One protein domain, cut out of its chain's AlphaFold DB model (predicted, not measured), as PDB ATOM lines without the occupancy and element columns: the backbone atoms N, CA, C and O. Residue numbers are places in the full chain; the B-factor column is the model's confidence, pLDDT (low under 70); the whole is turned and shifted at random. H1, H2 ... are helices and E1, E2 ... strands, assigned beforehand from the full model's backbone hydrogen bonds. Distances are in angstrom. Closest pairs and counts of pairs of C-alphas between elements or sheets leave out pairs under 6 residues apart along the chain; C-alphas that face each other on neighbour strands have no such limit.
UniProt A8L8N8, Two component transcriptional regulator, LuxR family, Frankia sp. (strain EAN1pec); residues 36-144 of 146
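Overview. This is residues 36 to 144 of the 146 residues of the protein "Two component transcriptional regulator, LuxR family" of Frankia sp. (strain EAN1pec) (UniProt A8L8N8). A small ribbon of two side-by-side parallel strands, E1 and E2, has H3 over one face and H1 towards the other, while the helices H4 to H8 fill the region beyond E2. In that region H4 and H6 lie side by side, H5 sits by the later part of H4, and H7 and H8 form a roughly perpendicular pair next to H6. The printed part has 109 residues with eight named helices and two named strands, in the order E1 H1 E2 H2 H3 H4 H5 H6 H7 H8, and its class is mostly helix. It is compact, with a radius of gyration of the C-alphas of 13.0 A and spans of 37 by 32 by 22 A.

Along the chain. E1 is residues 37 to 41, 12.8 A long, beginning at C-alpha 37 (203.321, 243.545, 213.479). H1 is residues 46 to 53, 10.5 A, and E2 is residues 60 to 64, 13.6 A. H2 is residues 65 to 69, and H3 is residues 71 to 82, 16.2 A. H4, residues 90 to 102, is the longest helix, 18.7 A. H5 is residues 106 to 109, H6 residues 112 to 121, 14.4 A, and H7 residues 127 to 133. H8, residues 138 to 143, ends at C-alpha 143 (194.205, 229.946, 218.840).

Arrangement. E1 and E2 are parallel at 18 degrees, with N 39 and O 61 at 2.8 A and N 63 and O 39 at 2.9 A within hydrogen-bond range. E1, H1 and E2 form a strand-helix-strand unit, two parallel strands joined through a helix, with a right-handed crossover. Residues 61 to 62 of E2 also pair, parallel, with residues 87 to 88. The closest C-alphas of E2 and H3, Leu 60 and Val 81, are 5.9 A apart. H2 and H3 only just touch, with 3 pairs of C-alphas within 8 A, and only at the corner. H4 is the hub: it touches H1 at a steep tilt of 66 degrees, closest at His 46 and Leu 96, 5.9 A, with its residues 95 to 99 alone. H4 touches H5, closest at Thr 100 and Ala 108, 5.2 A, with its residues 96 to 101 alone. H4 touches H6 at a shallow tilt of 34 degrees, only just short of steep, opposite ways, closest at Pro 90 and Met 121, 6.4 A. H6 and H7 only just touch, with 3 pairs of C-alphas within 8 A, closest at Ala 120 and Ile 130, 6.3 A. H7 and H8 touch, about perpendicular at 74 degrees, closest at Ala 131 and Glu 138, 5.3 A. The helix packing is mostly crossed, with 1 of 4 tilts shallow. In H1, H3, H6, H7 and H8 every O i to N i+4 pair is within hydrogen-bond range; H4 has 8 of 9, H2 has 0 of 1 with 1 of 2 O i to N i+3 pairs, and H5 is too short for an i+4 pair.

Size, cuts and confidence. The two C-alphas farthest apart, those of Asp 72 and Lys 104, are 37.6 A apart. The printed part has no cut and no long link. Mean pLDDT of the printed part is 73.8, and 25 residues are under 70, among them 66 to 69 and 99 to 108.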
ATOM      1  N   ARG A  36     199.207 245.309 214.795       75.06
ATOM      2  CA  ARG A  36     199.600 244.318 213.790       75.06
ATOM      3  C   ARG A  36     201.072 244.531 213.478       75.06
ATOM      4  O   ARG A  36     201.487 245.677 213.308       75.06
ATOM      5  N   VAL A  37     201.856 243.462 213.462       76.81
ATOM      6  CA  VAL A  37     203.321 243.545 213.479       76.81
ATOM      7  C   VAL A  37     203.872 242.685 212.363       76.81
ATOM      8  O   VAL A  37     203.478 241.533 212.231       76.81
ATOM      9  N   VAL A  38     204.798 243.231 211.578       78.69
ATOM     10  CA  VAL A  38     205.593 242.451 210.627       78.69
ATOM     11  C   VAL A  38     207.059 242.595 211.000       78.69
ATOM     12  O   VAL A  38     207.606 243.695 210.970       78.69
ATOM     13  N   VAL A  39     207.683 241.479 211.358       80.00
ATOM     14  CA  VAL A  39     209.115 241.380 211.623       80.00
ATOM     15  C   VAL A  39     209.834 241.058 210.321       80.00
ATOM     16  O   VAL A  39     209.467 240.121 209.611       80.00
ATOM     17  N   LEU A  40     210.870 241.843 210.024       74.50
ATOM     18  CA  LEU A  40     211.773 241.629 208.901       74.50
ATOM     19  C   LEU A  40     213.147 241.252 209.448       74.50
ATOM     20  O   LEU A  40     213.825 242.099 210.029       74.50
ATOM     21  N   SER A  41     213.566 240.003 209.256       70.81
ATOM     22  CA  SER A  41     214.855 239.533 209.772       70.81
ATOM     23  C   SER A  41     215.814 239.106 208.667       70.81
ATOM     24  O   SER A  41     215.407 238.597 207.630       70.81
ATOM     25  N   GLN A  42     217.108 239.316 208.886       64.38
ATOM     26  CA  GLN A  42     218.161 238.771 208.023       64.38
ATOM     27  C   GLN A  42     218.491 237.308 208.343       64.38
ATOM     28  O   GLN A  42     218.968 236.591 207.473       64.38
ATOM     29  N   TYR A  43     218.194 236.851 209.564       64.25
ATOM     30  CA  TYR A  43     218.427 235.478 210.015       64.25
ATOM     31  C   TYR A  43     217.278 234.993 210.902       64.25
ATOM     32  O   TYR A  43     216.562 235.782 211.516       64.25
ATOM     33  N   VAL A  44     217.092 233.679 210.986       64.94
ATOM     34  CA  VAL A  44     216.091 233.090 211.883       64.94
ATOM     35  C   VAL A  44     216.683 233.001 213.291       64.94
ATOM     36  O   VAL A  44     217.453 232.089 213.585       64.94
ATOM     37  N   GLU A  45     216.326 233.936 214.173       70.75
ATOM     38  CA  GLU A  45     216.539 233.776 215.618       70.75
ATOM     39  C   GLU A  45     215.406 232.904 216.180       70.75
ATOM     40  O   GLU A  45     214.310 233.394 216.451       70.75
ATOM     41  N   HIS A  46     215.651 231.597 216.298       71.12
ATOM     42  CA  HIS A  46     214.627 230.594 216.624       71.12
ATOM     43  C   HIS A  46     213.924 230.847 217.963       71.12
ATOM     44  O   HIS A  46     212.702 230.740 218.033       71.12
ATOM     45  N   GLU A  47     214.675 231.213 219.006       69.69
ATOM     46  CA  GLU A  47     214.111 231.532 220.323       69.69
ATOM     47  C   GLU A  47     213.190 232.748 220.245       69.69
ATOM     48  O   GLU A  47     212.054 232.684 220.700       69.69
ATOM     49  N   TYR A  48     213.628 233.823 219.590       72.00
ATOM     50  CA  TYR A  48     212.817 235.028 219.435       72.00
ATOM     51  C   TYR A  48     211.573 234.785 218.570       72.00
ATOM     52  O   TYR A  48     210.479 235.222 218.915       72.00
ATOM     53  N   ALA A  49     211.717 234.056 217.463       72.75
ATOM     54  CA  ALA A  49     210.587 233.669 216.631       72.75
ATOM     55  C   ALA A  49     209.575 232.830 217.427       72.75
ATOM     56  O   ALA A  49     208.382 233.093 217.344       72.75
ATOM     57  N   TYR A  50     210.035 231.885 218.252       74.25
ATOM     58  CA  TYR A  50     209.159 231.142 219.157       74.25
ATOM     59  C   TYR A  50     208.461 232.049 220.173       74.25
ATOM     60  O   TYR A  50     207.245 231.973 220.318       74.25
ATOM     61  N   GLU A  51     209.199 232.930 220.851       73.62
ATOM     62  CA  GLU A  51     208.624 233.870 221.818       73.62
ATOM     63  C   GLU A  51     207.588 234.806 221.194       73.62
ATOM     64  O   GLU A  51     206.630 235.204 221.849       73.62
ATOM     65  N   LEU A  52     207.783 235.177 219.934       73.19
ATOM     66  CA  LEU A  52     206.855 236.017 219.195       73.19
ATOM     67  C   LEU A  52     205.587 235.260 218.808       73.19
ATOM     68  O   LEU A  52     204.497 235.826 218.853       73.19
ATOM     69  N   LEU A  53     205.730 233.983 218.453       73.62
ATOM     70  CA  LEU A  53     204.597 233.121 218.162       73.62
ATOM     71  C   LEU A  53     203.805 232.810 219.445       73.62
ATOM     72  O   LEU A  53     202.582 232.844 219.366       73.62
ATOM     73  N   ARG A  54     204.459 232.585 220.610       70.62
ATOM     74  CA  ARG A  54     203.838 232.175 221.912       70.62
ATOM     75  C   ARG A  54     202.839 233.149 222.522       70.62
ATOM     76  O   ARG A  54     202.208 232.855 223.522       70.62
ATOM     77  N   ASP A  55     202.726 234.340 221.964       66.75
ATOM     78  CA  ASP A  55     201.715 235.295 222.406       66.75
ATOM     79  C   ASP A  55     200.536 235.348 221.404       66.75
ATOM     80  O   ASP A  55     199.661 236.213 221.497       66.75
ATOM     81  N   GLY A  56     200.505 234.408 220.450       65.75
ATOM     82  CA  GLY A  56     199.533 234.273 219.374       65.75
ATOM     83  C   GLY A  56     200.031 234.825 218.036       65.75
ATOM     84  O   GLY A  56     200.753 235.817 217.957       65.75
ATOM     85  N   VAL A  57     199.583 234.205 216.940       69.25
ATOM     86  CA  VAL A  57     199.987 234.591 215.574       69.25
ATOM     87  C   VAL A  57     199.052 235.610 214.918       69.25
ATOM     88  O   VAL A  57     199.361 236.139 213.855       69.25
ATOM     89  N   ALA A  58     197.899 235.906 215.523       70.44
ATOM     90  CA  ALA A  58     196.886 236.764 214.917       70.44
ATOM     91  C   ALA A  58     197.422 238.185 214.674       70.44
ATOM     92  O   ALA A  58     197.659 238.956 215.608       70.44
ATOM     93  N   GLY A  59     197.556 238.573 213.406       71.62
ATOM     94  CA  GLY A  59     198.131 239.861 213.048       71.62
ATOM     95  C   GLY A  59     199.649 239.935 213.139       71.62
ATOM     96  O   GLY A  59     200.178 241.037 213.317       71.62
ATOM     97  N   LEU A  60     200.326 238.792 213.034       79.38
ATOM     98  CA  LEU A  60     201.774 238.685 213.021       79.38
ATOM     99  C   LEU A  60     202.293 238.273 211.637       79.38
ATOM    100  O   LEU A  60     201.850 237.287 211.047       79.38
ATOM    101  N   GLY A  61     203.278 239.013 211.142       82.00
ATOM    102  CA  GLY A  61     204.103 238.649 210.000       82.00
ATOM    103  C   GLY A  61     205.546 238.392 210.428       82.00
ATOM    104  O   GLY A  61     206.102 239.190 211.177       82.00
ATOM    105  N   TYR A  62     206.183 237.339 209.926       81.06
ATOM    106  CA  TYR A  62     207.629 237.139 210.033       81.06
ATOM    107  C   TYR A  62     208.174 236.823 208.644       81.06
ATOM    108  O   TYR A  62     207.957 235.732 208.116       81.06
ATOM    109  N   LEU A  63     208.891 237.776 208.052       80.44
ATOM    110  CA  LEU A  63     209.491 237.647 206.729       80.44
ATOM    111  C   LEU A  63     211.009 237.799 206.804       80.44
ATOM    112  O   LEU A  63     211.536 238.547 207.629       80.44
ATOM    113  N   LEU A  64     211.720 237.109 205.914       77.19
ATOM    114  CA  LEU A  64     213.151 237.341 205.743       77.19
ATOM    115  C   LEU A  64     213.393 238.544 204.828       77.19
ATOM    116  O   LEU A  64     212.652 238.753 203.865       77.19
ATOM    117  N   LYS A  65     214.453 239.316 205.095       74.62
ATOM    118  CA  LYS A  65     214.823 240.508 204.310       74.62
ATOM    119  C   LYS A  65     215.022 240.190 202.822       74.62
ATOM    120  O   LYS A  65     214.745 241.038 201.988       74.62
ATOM    121  N   GLU A  66     215.419 238.968 202.469       65.94
ATOM    122  CA  GLU A  66     215.530 238.535 201.065       65.94
ATOM    123  C   GLU A  66     214.189 238.549 200.324       65.94
ATOM    124  O   GLU A  66     214.150 238.789 199.124       65.94
ATOM    125  N   ARG A  67     213.083 238.314 201.035       63.94
ATOM    126  CA  ARG A  67     211.739 238.272 200.454       63.94
ATOM    127  C   ARG A  67     211.133 239.658 200.250       63.94
ATOM    128  O   ARG A  67     210.234 239.844 199.446       63.94
ATOM    129  N   VAL A  68     211.681 240.656 200.938       59.62
ATOM    130  CA  VAL A  68     211.311 242.071 200.782       59.62
ATOM    131  C   VAL A  68     211.743 242.626 199.421       59.62
ATOM    132  O   VAL A  68     211.220 243.647 198.982       59.62
ATOM    133  N   VAL A  69     212.659 241.941 198.728       61.62
ATOM    134  CA  VAL A  69     213.059 242.284 197.357       61.62
ATOM    135  C   VAL A  69     211.869 242.158 196.390       61.62
ATOM    136  O   VAL A  69     211.791 242.897 195.411       61.62
ATOM    137  N   GLU A  70     210.889 241.306 196.708       72.38
ATOM    138  CA  GLU A  70     209.612 241.213 196.003       72.38
ATOM    139  C   GLU A  70     208.555 242.093 196.690       72.38
ATOM    140  O   GLU A  70     207.810 241.668 197.577       72.38
ATOM    141  N   VAL A  71     208.478 243.360 196.271       73.94
ATOM    142  CA  VAL A  71     207.581 244.375 196.865       73.94
ATOM    143  C   VAL A  71     206.120 243.912 196.909       73.94
ATOM    144  O   VAL A  71     205.423 244.156 197.896       73.94
ATOM    145  N   ASP A  72     205.654 243.196 195.886       75.94
ATOM    146  CA  ASP A  72     204.284 242.679 195.837       75.94
ATOM    147  C   ASP A  72     204.007 241.626 196.916       75.94
ATOM    148  O   ASP A  72     202.908 241.598 197.483       75.94
ATOM    149  N   GLU A  73     204.984 240.778 197.244       73.06
ATOM    150  CA  GLU A  73     204.850 239.797 198.321       73.06
ATOM    151  C   GLU A  73     204.807 240.479 199.686       73.06
ATOM    152  O   GLU A  73     203.953 240.144 200.513       73.06
ATOM    153  N   LEU A  74     205.648 241.495 199.899       76.44
ATOM    154  CA  LEU A  74     205.601 242.303 201.115       76.44
ATOM    155  C   LEU A  74     204.238 242.997 201.266       76.44
ATOM    156  O   LEU A  74     203.627 242.941 202.334       76.44
ATOM    157  N   VAL A  75     203.725 243.617 200.201       81.88
ATOM    158  CA  VAL A  75     202.420 244.299 200.223       81.88
ATOM    159  C   VAL A  75     201.284 243.312 200.492       81.88
ATOM    160  O   VAL A  75     200.362 243.625 201.251       81.88
ATOM    161  N   ARG A  76     201.330 242.107 199.911       81.88
ATOM    162  CA  ARG A  76     200.362 241.040 200.211       81.88
ATOM    163  C   ARG A  76     200.424 240.629 201.676       81.88
ATOM    164  O   ARG A  76     199.378 240.574 202.321       81.88
ATOM    165  N   ALA A  77     201.623 240.406 202.204       80.31
ATOM    166  CA  ALA A  77     201.810 240.010 203.591       80.31
ATOM    167  C   ALA A  77     201.313 241.080 204.571       80.31
ATOM    168  O   ALA A  77     200.581 240.770 205.508       80.31
ATOM    169  N   LEU A  78     201.624 242.354 204.309       81.25
ATOM    170  CA  LEU A  78     201.135 243.481 205.103       81.25
ATOM    171  C   LEU A  78     199.607 243.567 205.094       81.25
ATOM    172  O   LEU A  78     199.003 243.794 206.139       81.25
ATOM    173  N   ARG A  79     198.964 243.366 203.937       84.25
ATOM    174  CA  ARG A  79     197.495 243.372 203.828       84.25
ATOM    175  C   ARG A  79     196.850 242.223 204.598       84.25
ATOM    176  O   ARG A  79     195.802 242.428 205.203       84.25
ATOM    177  N   GLU A  80     197.451 241.040 204.565       80.81
ATOM    178  CA  GLU A  80     196.971 239.874 205.312       80.81
ATOM    179  C   GLU A  80     197.052 240.120 206.821       80.81
ATOM    180  O   GLU A  80     196.060 240.010 207.544       80.81
ATOM    181  N   VAL A  81     198.217 240.578 207.276       83.44
ATOM    182  CA  VAL A  81     198.476 240.920 208.675       83.44
ATOM    183  C   VAL A  81     197.575 242.062 209.152       83.44
ATOM    184  O   VAL A  81     197.001 241.989 210.240       83.44
ATOM    185  N   ALA A  82     197.350 243.086 208.325       78.31
ATOM    186  CA  ALA A  82     196.451 244.196 208.641       78.31
ATOM    187  C   ALA A  82     194.995 243.745 208.854       78.31
ATOM    188  O   ALA A  82     194.300 244.297 209.708       78.31
ATOM    189  N   ARG A  83     194.539 242.714 208.128       80.50
ATOM    190  CA  ARG A  83     193.206 242.110 208.307       80.50
ATOM    191  C   ARG A  83     193.112 241.196 209.529       80.50
ATOM    192  O   ARG A  83     192.017 240.789 209.897       80.50
ATOM    193  N   GLY A  84     194.238 240.935 210.190       73.50
ATOM    194  CA  GLY A  84     194.331 240.077 211.365       73.50
ATOM    195  C   GLY A  84     194.779 238.652 211.086       73.50
ATOM    196  O   GLY A  84     194.931 237.905 212.046       73.50
ATOM    197  N   GLY A  85     195.058 238.315 209.824       74.31
ATOM    198  CA  GLY A  85     195.713 237.062 209.467       74.31
ATOM    199  C   GLY A  85     197.185 237.052 209.880       74.31
ATOM    200  O   GLY A  85     197.705 238.017 210.448       74.31
ATOM    201  N   SER A  86     197.874 235.953 209.586       78.38
ATOM    202  CA  SER A  86     199.301 235.802 209.871       78.38
ATOM    203  C   SER A  86     200.068 235.320 208.654       78.38
ATOM    204  O   SER A  86     199.546 234.540 207.856       78.38
ATOM    205  N   VAL A  87     201.319 235.757 208.526       81.81
ATOM    206  CA  VAL A  87     202.193 235.365 207.414       81.81
ATOM    207  C   VAL A  87     203.573 235.023 207.946       81.81
ATOM    208  O   VAL A  87     204.260 235.876 208.489       81.81
ATOM    209  N   LEU A  88     204.005 233.783 207.756       79.81
ATOM    210  CA  LEU A  88     205.338 233.339 208.147       79.81
ATOM    211  C   LEU A  88     206.098 232.885 206.910       79.81
ATOM    212  O   LEU A  88     205.561 232.177 206.057       79.81
ATOM    213  N   ASP A  89     207.356 233.295 206.807       80.44
ATOM    214  CA  ASP A  89     208.208 232.855 205.718       80.44
ATOM    215  C   ASP A  89     208.508 231.348 205.830       80.44
ATOM    216  O   ASP A  89     208.927 230.884 206.894       80.44
ATOM    217  N   PRO A  90     208.372 230.566 204.743       78.38
ATOM    218  CA  PRO A  90     208.663 229.137 204.754       78.38
ATOM    219  C   PRO A  90     210.051 228.782 205.293       78.38
ATOM    220  O   PRO A  90     210.200 227.745 205.936       78.38
ATOM    221  N   LYS A  91     211.080 229.608 205.054       77.25
ATOM    222  CA  LYS A  91     212.432 229.364 205.581       77.25
ATOM    223  C   LYS A  91     212.483 229.563 207.097       77.25
ATOM    224  O   LYS A  91     213.134 228.770 207.771       77.25
ATOM    225  N   VAL A  92     211.771 230.562 207.629       78.06
ATOM    226  CA  VAL A  92     211.634 230.785 209.082       78.06
ATOM    227  C   VAL A  92     211.000 229.562 209.723       78.06
ATOM    228  O   VAL A  92     211.555 228.983 210.651       78.06
ATOM    229  N   VAL A  93     209.887 229.102 209.158       78.25
ATOM    230  CA  VAL A  93     209.150 227.949 209.676       78.25
ATOM    231  C   VAL A  93     209.969 226.656 209.594       78.25
ATOM    232  O   VAL A  93     210.018 225.892 210.556       78.25
ATOM    233  N   LYS A  94     210.679 226.422 208.481       78.44
ATOM    234  CA  LYS A  94     211.606 225.284 208.343       78.44
ATOM    235  C   LYS A  94     212.733 225.325 209.374       78.44
ATOM    236  O   LYS A  94     213.102 224.273 209.891       78.44
ATOM    237  N   GLY A  95     213.258 226.511 209.688       76.88
ATOM    238  CA  GLY A  95     214.235 226.699 210.760       76.88
ATOM    239  C   GLY A  95     213.677 226.271 212.118       76.88
ATOM    240  O   GLY A  95     214.296 225.467 212.814       76.88
ATOM    241  N   LEU A  96     212.463 226.723 212.455       76.31
ATOM    242  CA  LEU A  96     211.787 226.358 213.709       76.31
ATOM    243  C   LEU A  96     211.550 224.845 213.821       76.31
ATOM    244  O   LEU A  96     211.866 224.242 214.847       76.31
ATOM    245  N   LEU A  97     211.078 224.202 212.750       75.00
ATOM    246  CA  LEU A  97     210.892 222.746 212.715       75.00
ATOM    247  C   LEU A  97     212.217 221.991 212.893       75.00
ATOM    248  O   LEU A  97     212.292 221.058 213.688       75.00
ATOM    249  N   ALA A  98     213.284 222.426 212.217       74.31
ATOM    250  CA  ALA A  98     214.601 221.806 212.338       74.31
ATOM    251  C   ALA A  98     215.203 221.943 213.750       74.31
ATOM    252  O   ALA A  98     215.956 221.067 214.181       74.31
ATOM    253  N   HIS A  99     214.875 223.021 214.468       68.38
ATOM    254  CA  HIS A  99     215.238 223.198 215.878       68.38
ATOM    255  C   HIS A  99     214.427 222.292 216.810       68.38
ATOM    256  O   HIS A  99     214.996 221.704 217.728       68.38
ATOM    257  N   THR A 100     213.137 222.101 216.522       66.06
ATOM    258  CA  THR A 100     212.236 221.230 217.299       66.06
ATOM    259  C   THR A 100     212.744 219.787 217.373       66.06
ATOM    260  O   THR A 100     212.643 219.140 218.409       66.06
ATOM    261  N   THR A 101     213.319 219.267 216.284       62.50
ATOM    262  CA  THR A 101     213.790 217.873 216.220       62.50
ATOM    263  C   THR A 101     215.151 217.651 216.887       62.50
ATOM    264  O   THR A 101     215.499 216.512 217.193       62.50
ATOM    265  N   ARG A 102     215.961 218.706 217.057       60.47
ATOM    266  CA  ARG A 102     217.369 218.592 217.480       60.47
ATOM    267  C   ARG A 102     217.606 218.922 218.944       60.47
ATOM    268  O   ARG A 102     218.489 218.315 219.541       60.47
ATOM    269  N   GLU A 103     216.838 219.838 219.521       54.12
ATOM    270  CA  GLU A 103     217.035 220.267 220.904       54.12
ATOM    271  C   GLU A 103     215.744 220.158 221.713       54.12
ATOM    272  O   GLU A 103     214.652 220.385 221.197       54.12
ATOM    273  N   LYS A 104     215.869 219.883 223.020       56.22
ATOM    274  CA  LYS A 104     214.791 220.054 224.016       56.22
ATOM    275  C   LYS A 104     214.496 221.547 224.251       56.22
ATOM    276  O   LYS A 104     214.419 222.000 225.389       56.22
ATOM    277  N   GLY A 105     214.438 222.322 223.174       59.66
ATOM    278  CA  GLY A 105     214.169 223.746 223.197       59.66
ATOM    279  C   GLY A 105     212.686 224.029 223.446       59.66
ATOM    280  O   GLY A 105     211.875 223.103 223.520       59.66
ATOM    281  N   PRO A 106     212.300 225.309 223.519       56.59
ATOM    282  CA  PRO A 106     210.926 225.721 223.811       56.59
ATOM    283  C   PRO A 106     209.879 225.171 222.826       56.59
ATOM    284  O   PRO A 106     208.716 225.021 223.171       56.59
ATOM    285  N   LEU A 107     210.295 224.821 221.605       64.62
ATOM    286  CA  LEU A 107     209.449 224.211 220.576       64.62
ATOM    287  C   LEU A 107     209.224 222.697 220.764       64.62
ATOM    288  O   LEU A 107     208.328 222.133 220.145       64.62
ATOM    289  N   ALA A 108     210.003 222.021 221.612       65.88
ATOM    290  CA  ALA A 108     209.844 220.587 221.870       65.88
ATOM    291  C   ALA A 108     208.574 220.256 222.678       65.88
ATOM    292  O   ALA A 108     208.208 219.090 222.801       65.88
ATOM    293  N   THR A 109     207.913 221.272 223.240       70.31
ATOM    294  CA  THR A 109     206.651 221.145 223.980       70.31
ATOM    295  C   THR A 109     205.418 221.342 223.104       70.31
ATOM    296  O   THR A 109     204.307 221.242 223.626       70.31
ATOM    297  N   LEU A 110     205.596 221.607 221.801       72.25
ATOM    298  CA  LEU A 110     204.471 221.792 220.894       72.25
ATOM    299  C   LEU A 110     203.592 220.541 220.854       72.25
ATOM    300  O   LEU A 110     204.075 219.407 220.771       72.25
ATOM    301  N   THR A 111     202.280 220.749 220.869       79.56
ATOM    302  CA  THR A 111     201.327 219.659 220.672       79.56
ATOM    303  C   THR A 111     201.439 219.111 219.249       79.56
ATOM    304  O   THR A 111     201.872 219.798 218.319       79.56
ATOM    305  N   ALA A 112     200.997 217.866 219.035       79.56
ATOM    306  CA  ALA A 112     200.962 217.274 217.694       79.56
ATOM    307  C   ALA A 112     200.235 218.185 216.687       79.56
ATOM    308  O   ALA A 112     200.646 218.308 215.533       79.56
ATOM    309  N   ARG A 113     199.201 218.896 217.153       78.00
ATOM    310  CA  ARG A 113     198.416 219.800 216.322       78.00
ATOM    311  C   ARG A 113     199.159 221.083 215.957       78.00
ATOM    312  O   ARG A 113     199.110 221.497 214.802       78.00
ATOM    313  N   GLU A 114     199.872 221.686 216.900       77.75
ATOM    314  CA  GLU A 114     200.737 222.839 216.621       77.75
ATOM    315  C   GLU A 114     201.828 222.484 215.609       77.75
ATOM    316  O   GLU A 114     202.105 223.253 214.688       77.75
ATOM    317  N   HIS A 115     202.396 221.282 215.722       79.06
ATOM    318  CA  HIS A 115     203.402 220.796 214.785       79.06
ATOM    319  C   HIS A 115     202.840 220.600 213.365       79.06
ATOM    320  O   HIS A 115     203.520 220.913 212.384       79.06
ATOM    321  N   GLU A 116     201.603 220.118 213.221       81.12
ATOM    322  CA  GLU A 116     200.918 220.007 211.923       81.12
ATOM    323  C   GLU A 116     200.679 221.375 211.276       81.12
ATOM    324  O   GLU A 116     200.954 221.553 210.087       81.12
ATOM    325  N   VAL A 117     200.216 222.357 212.057       80.81
ATOM    326  CA  VAL A 117     200.021 223.738 211.589       80.81
ATOM    327  C   VAL A 117     201.351 224.332 211.128       80.81
ATOM    328  O   VAL A 117     201.441 224.849 210.014       80.81
ATOM    329  N   LEU A 118     202.402 224.193 211.939       77.38
ATOM    330  CA  LEU A 118     203.737 224.693 211.621       77.38
ATOM    331  C   LEU A 118     204.311 223.992 210.378       77.38
ATOM    332  O   LEU A 118     204.858 224.635 209.487       77.38
ATOM    333  N   SER A 119     204.103 222.684 210.239       80.31
ATOM    334  CA  SER A 119     204.504 221.931 209.043       80.31
ATOM    335  C   SER A 119     203.776 222.414 207.787       80.31
ATOM    336  O   SER A 119     204.396 222.569 206.734       80.31
ATOM    337  N   ALA A 120     202.482 222.723 207.884       78.31
ATOM    338  CA  ALA A 120     201.723 223.277 206.767       78.31
ATOM    339  C   ALA A 120     202.213 224.691 206.392       78.31
ATOM    340  O   ALA A 120     202.403 224.982 205.208       78.31
ATOM    341  N   MET A 121     202.531 225.542 207.373       75.62
ATOM    342  CA  MET A 121     203.136 226.863 207.139       75.62
ATOM    343  C   MET A 121     204.500 226.762 206.439       75.62
ATOM    344  O   MET A 121     204.817 227.581 205.576       75.62
ATOM    345  N   ALA A 122     205.283 225.711 206.714       74.88
ATOM    346  CA  ALA A 122     206.579 225.467 206.069       74.88
ATOM    347  C   ALA A 122     206.474 225.228 204.553       74.88
ATOM    348  O   ALA A 122     207.467 225.346 203.829       74.88
ATOM    349  N   THR A 123     205.277 224.893 204.069       74.25
ATOM    350  CA  THR A 123     204.975 224.738 202.640       74.25
ATOM    351  C   THR A 123     204.505 226.041 201.982       74.25
ATOM    352  O   THR A 123     204.249 226.056 200.783       74.25
ATOM    353  N   GLY A 124     204.424 227.143 202.738       67.75
ATOM    354  CA  GLY A 124     203.976 228.452 202.252       67.75
ATOM    355  C   GLY A 124     202.462 228.638 202.231       67.75
ATOM    356  O   GLY A 124     201.971 229.576 201.606       67.75
ATOM    357  N   GLN A 125     201.710 227.766 202.905       70.19
ATOM    358  CA  GLN A 125     200.265 227.922 203.051       70.19
ATOM    359  C   GLN A 125     199.939 229.056 204.037       70.19
ATOM    360  O   GLN A 125     200.567 229.174 205.089       70.19
ATOM    361  N   ASN A 126     198.940 229.878 203.707       69.88
ATOM    362  CA  ASN A 126     198.371 230.865 204.630       69.88
ATOM    363  C   ASN A 126     197.332 230.218 205.561       69.88
ATOM    364  O   ASN A 126     196.884 229.098 205.314       69.88
ATOM    365  N   ASN A 127     196.897 230.929 206.603       70.94
ATOM    366  CA  ASN A 127     195.957 230.388 207.594       70.94
ATOM    367  C   ASN A 127     194.657 229.877 206.972       70.94
ATOM    368  O   ASN A 127     194.185 228.818 207.368       70.94
ATOM    369  N   ALA A 128     194.116 230.570 205.966       69.75
ATOM    370  CA  ALA A 128     192.918 230.130 205.258       69.75
ATOM    371  C   ALA A 128     193.131 228.793 204.525       69.75
ATOM    372  O   ALA A 128     192.256 227.928 204.526       69.75
ATOM    373  N   ALA A 129     194.291 228.597 203.892       74.62
ATOM    374  CA  ALA A 129     194.649 227.337 203.248       74.62
ATOM    375  C   ALA A 129     194.875 226.222 204.270       74.62
ATOM    376  O   ALA A 129     194.325 225.137 204.104       74.62
ATOM    377  N   ILE A 130     195.588 226.507 205.359       79.06
ATOM    378  CA  ILE A 130     195.840 225.542 206.436       79.06
ATOM    379  C   ILE A 130     194.530 225.131 207.110       79.06
ATOM    380  O   ILE A 130     194.305 223.948 207.331       79.06
ATOM    381  N   ALA A 131     193.642 226.086 207.385       77.56
ATOM    382  CA  ALA A 131     192.316 225.853 207.942       77.56
ATOM    383  C   ALA A 131     191.511 224.872 207.076       77.56
ATOM    384  O   ALA A 131     190.951 223.909 207.596       77.56
ATOM    385  N   ARG A 132     191.532 225.038 205.747       81.50
ATOM    386  CA  ARG A 132     190.904 224.086 204.815       81.50
ATOM    387  C   ARG A 132     191.572 222.712 204.845       81.50
ATOM    388  O   ARG A 132     190.870 221.714 204.945       81.50
ATOM    389  N   THR A 133     192.902 222.661 204.787       81.94
ATOM    390  CA  THR A 133     193.679 221.408 204.783       81.94
ATOM    391  C   THR A 133     193.486 220.607 206.072       81.94
ATOM    392  O   THR A 133     193.404 219.383 206.044       81.94
ATOM    393  N   LEU A 134     193.398 221.298 207.207       82.19
ATOM    394  CA  LEU A 134     193.295 220.698 208.533       82.19
ATOM    395  C   LEU A 134     191.849 220.607 209.050       82.19
ATOM    396  O   LEU A 134     191.657 220.192 210.193       82.19
ATOM    397  N   PHE A 135     190.854 220.980 208.238       80.75
ATOM    398  CA  PHE A 135     189.428 221.030 208.595       80.75
ATOM    399  C   PHE A 135     189.142 221.838 209.876       80.75
ATOM    400  O   PHE A 135     188.349 221.443 210.729       80.75
ATOM    401  N   LEU A 136     189.807 222.986 210.018       81.69
ATOM    402  CA  LEU A 136     189.643 223.925 211.126       81.69
ATOM    403  C   LEU A 136     189.082 225.260 210.650       81.69
ATOM    404  O   LEU A 136     189.127 225.596 209.473       81.69
ATOM    405  N   SER A 137     188.587 226.058 211.596       77.31
ATOM    406  CA  SER A 137     188.377 227.483 211.341       77.31
ATOM    407  C   SER A 137     189.711 228.229 211.402       77.31
ATOM    408  O   SER A 137     190.601 227.851 212.163       77.31
ATOM    409  N   GLU A 138     189.842 229.330 210.663       71.62
ATOM    410  CA  GLU A 138     191.017 230.215 210.752       71.62
ATOM    411  C   GLU A 138     191.257 230.675 212.196       71.62
ATOM    412  O   GLU A 138     192.375 230.620 212.700       71.62
ATOM    413  N   ARG A 139     190.173 230.967 212.923       72.50
ATOM    414  CA  ARG A 139     190.206 231.293 214.353       72.50
ATOM    415  C   ARG A 139     190.757 230.160 215.224       72.50
ATOM    416  O   ARG A 139     191.340 230.430 216.270       72.50
ATOM    417  N   ALA A 140     190.541 228.904 214.842       70.62
ATOM    418  CA  ALA A 140     191.108 227.759 215.546       70.62
ATOM    419  C   ALA A 140     192.604 227.601 215.248       70.62
ATOM    420  O   ALA A 140     193.335 227.250 216.162       70.62
ATOM    421  N   ILE A 141     193.068 227.919 214.034       73.06
ATOM    422  CA  ILE A 141     194.505 227.980 213.709       73.06
ATOM    423  C   ILE A 141     195.194 229.080 214.524       73.06
ATOM    424  O   ILE A 141     196.224 228.832 215.141       73.06
ATOM    425  N   GLU A 142     194.586 230.264 214.602       71.56
ATOM    426  CA  GLU A 142     195.101 231.402 215.377       71.56
ATOM    427  C   GLU A 142     195.204 231.114 216.881       71.56
ATOM    428  O   GLU A 142     196.130 231.589 217.532       71.56
ATOM    429  N   LYS A 143     194.248 230.351 217.427       69.19
ATOM    430  CA  LYS A 143     194.205 229.946 218.840       69.19
ATOM    431  C   LYS A 143     194.961 228.654 219.146       69.19
ATOM    432  O   LYS A 143     195.041 228.284 220.309       69.19
ATOM    433  N   CYS A 144     195.428 227.938 218.125       70.19
ATOM    434  CA  CYS A 144     196.119 226.663 218.309       70.19
ATOM    435  C   CYS A 144     197.507 226.854 218.915       70.19
ATOM    436  O   CYS A 144     198.092 225.888 219.379       70.19
TER     437      CYS A 144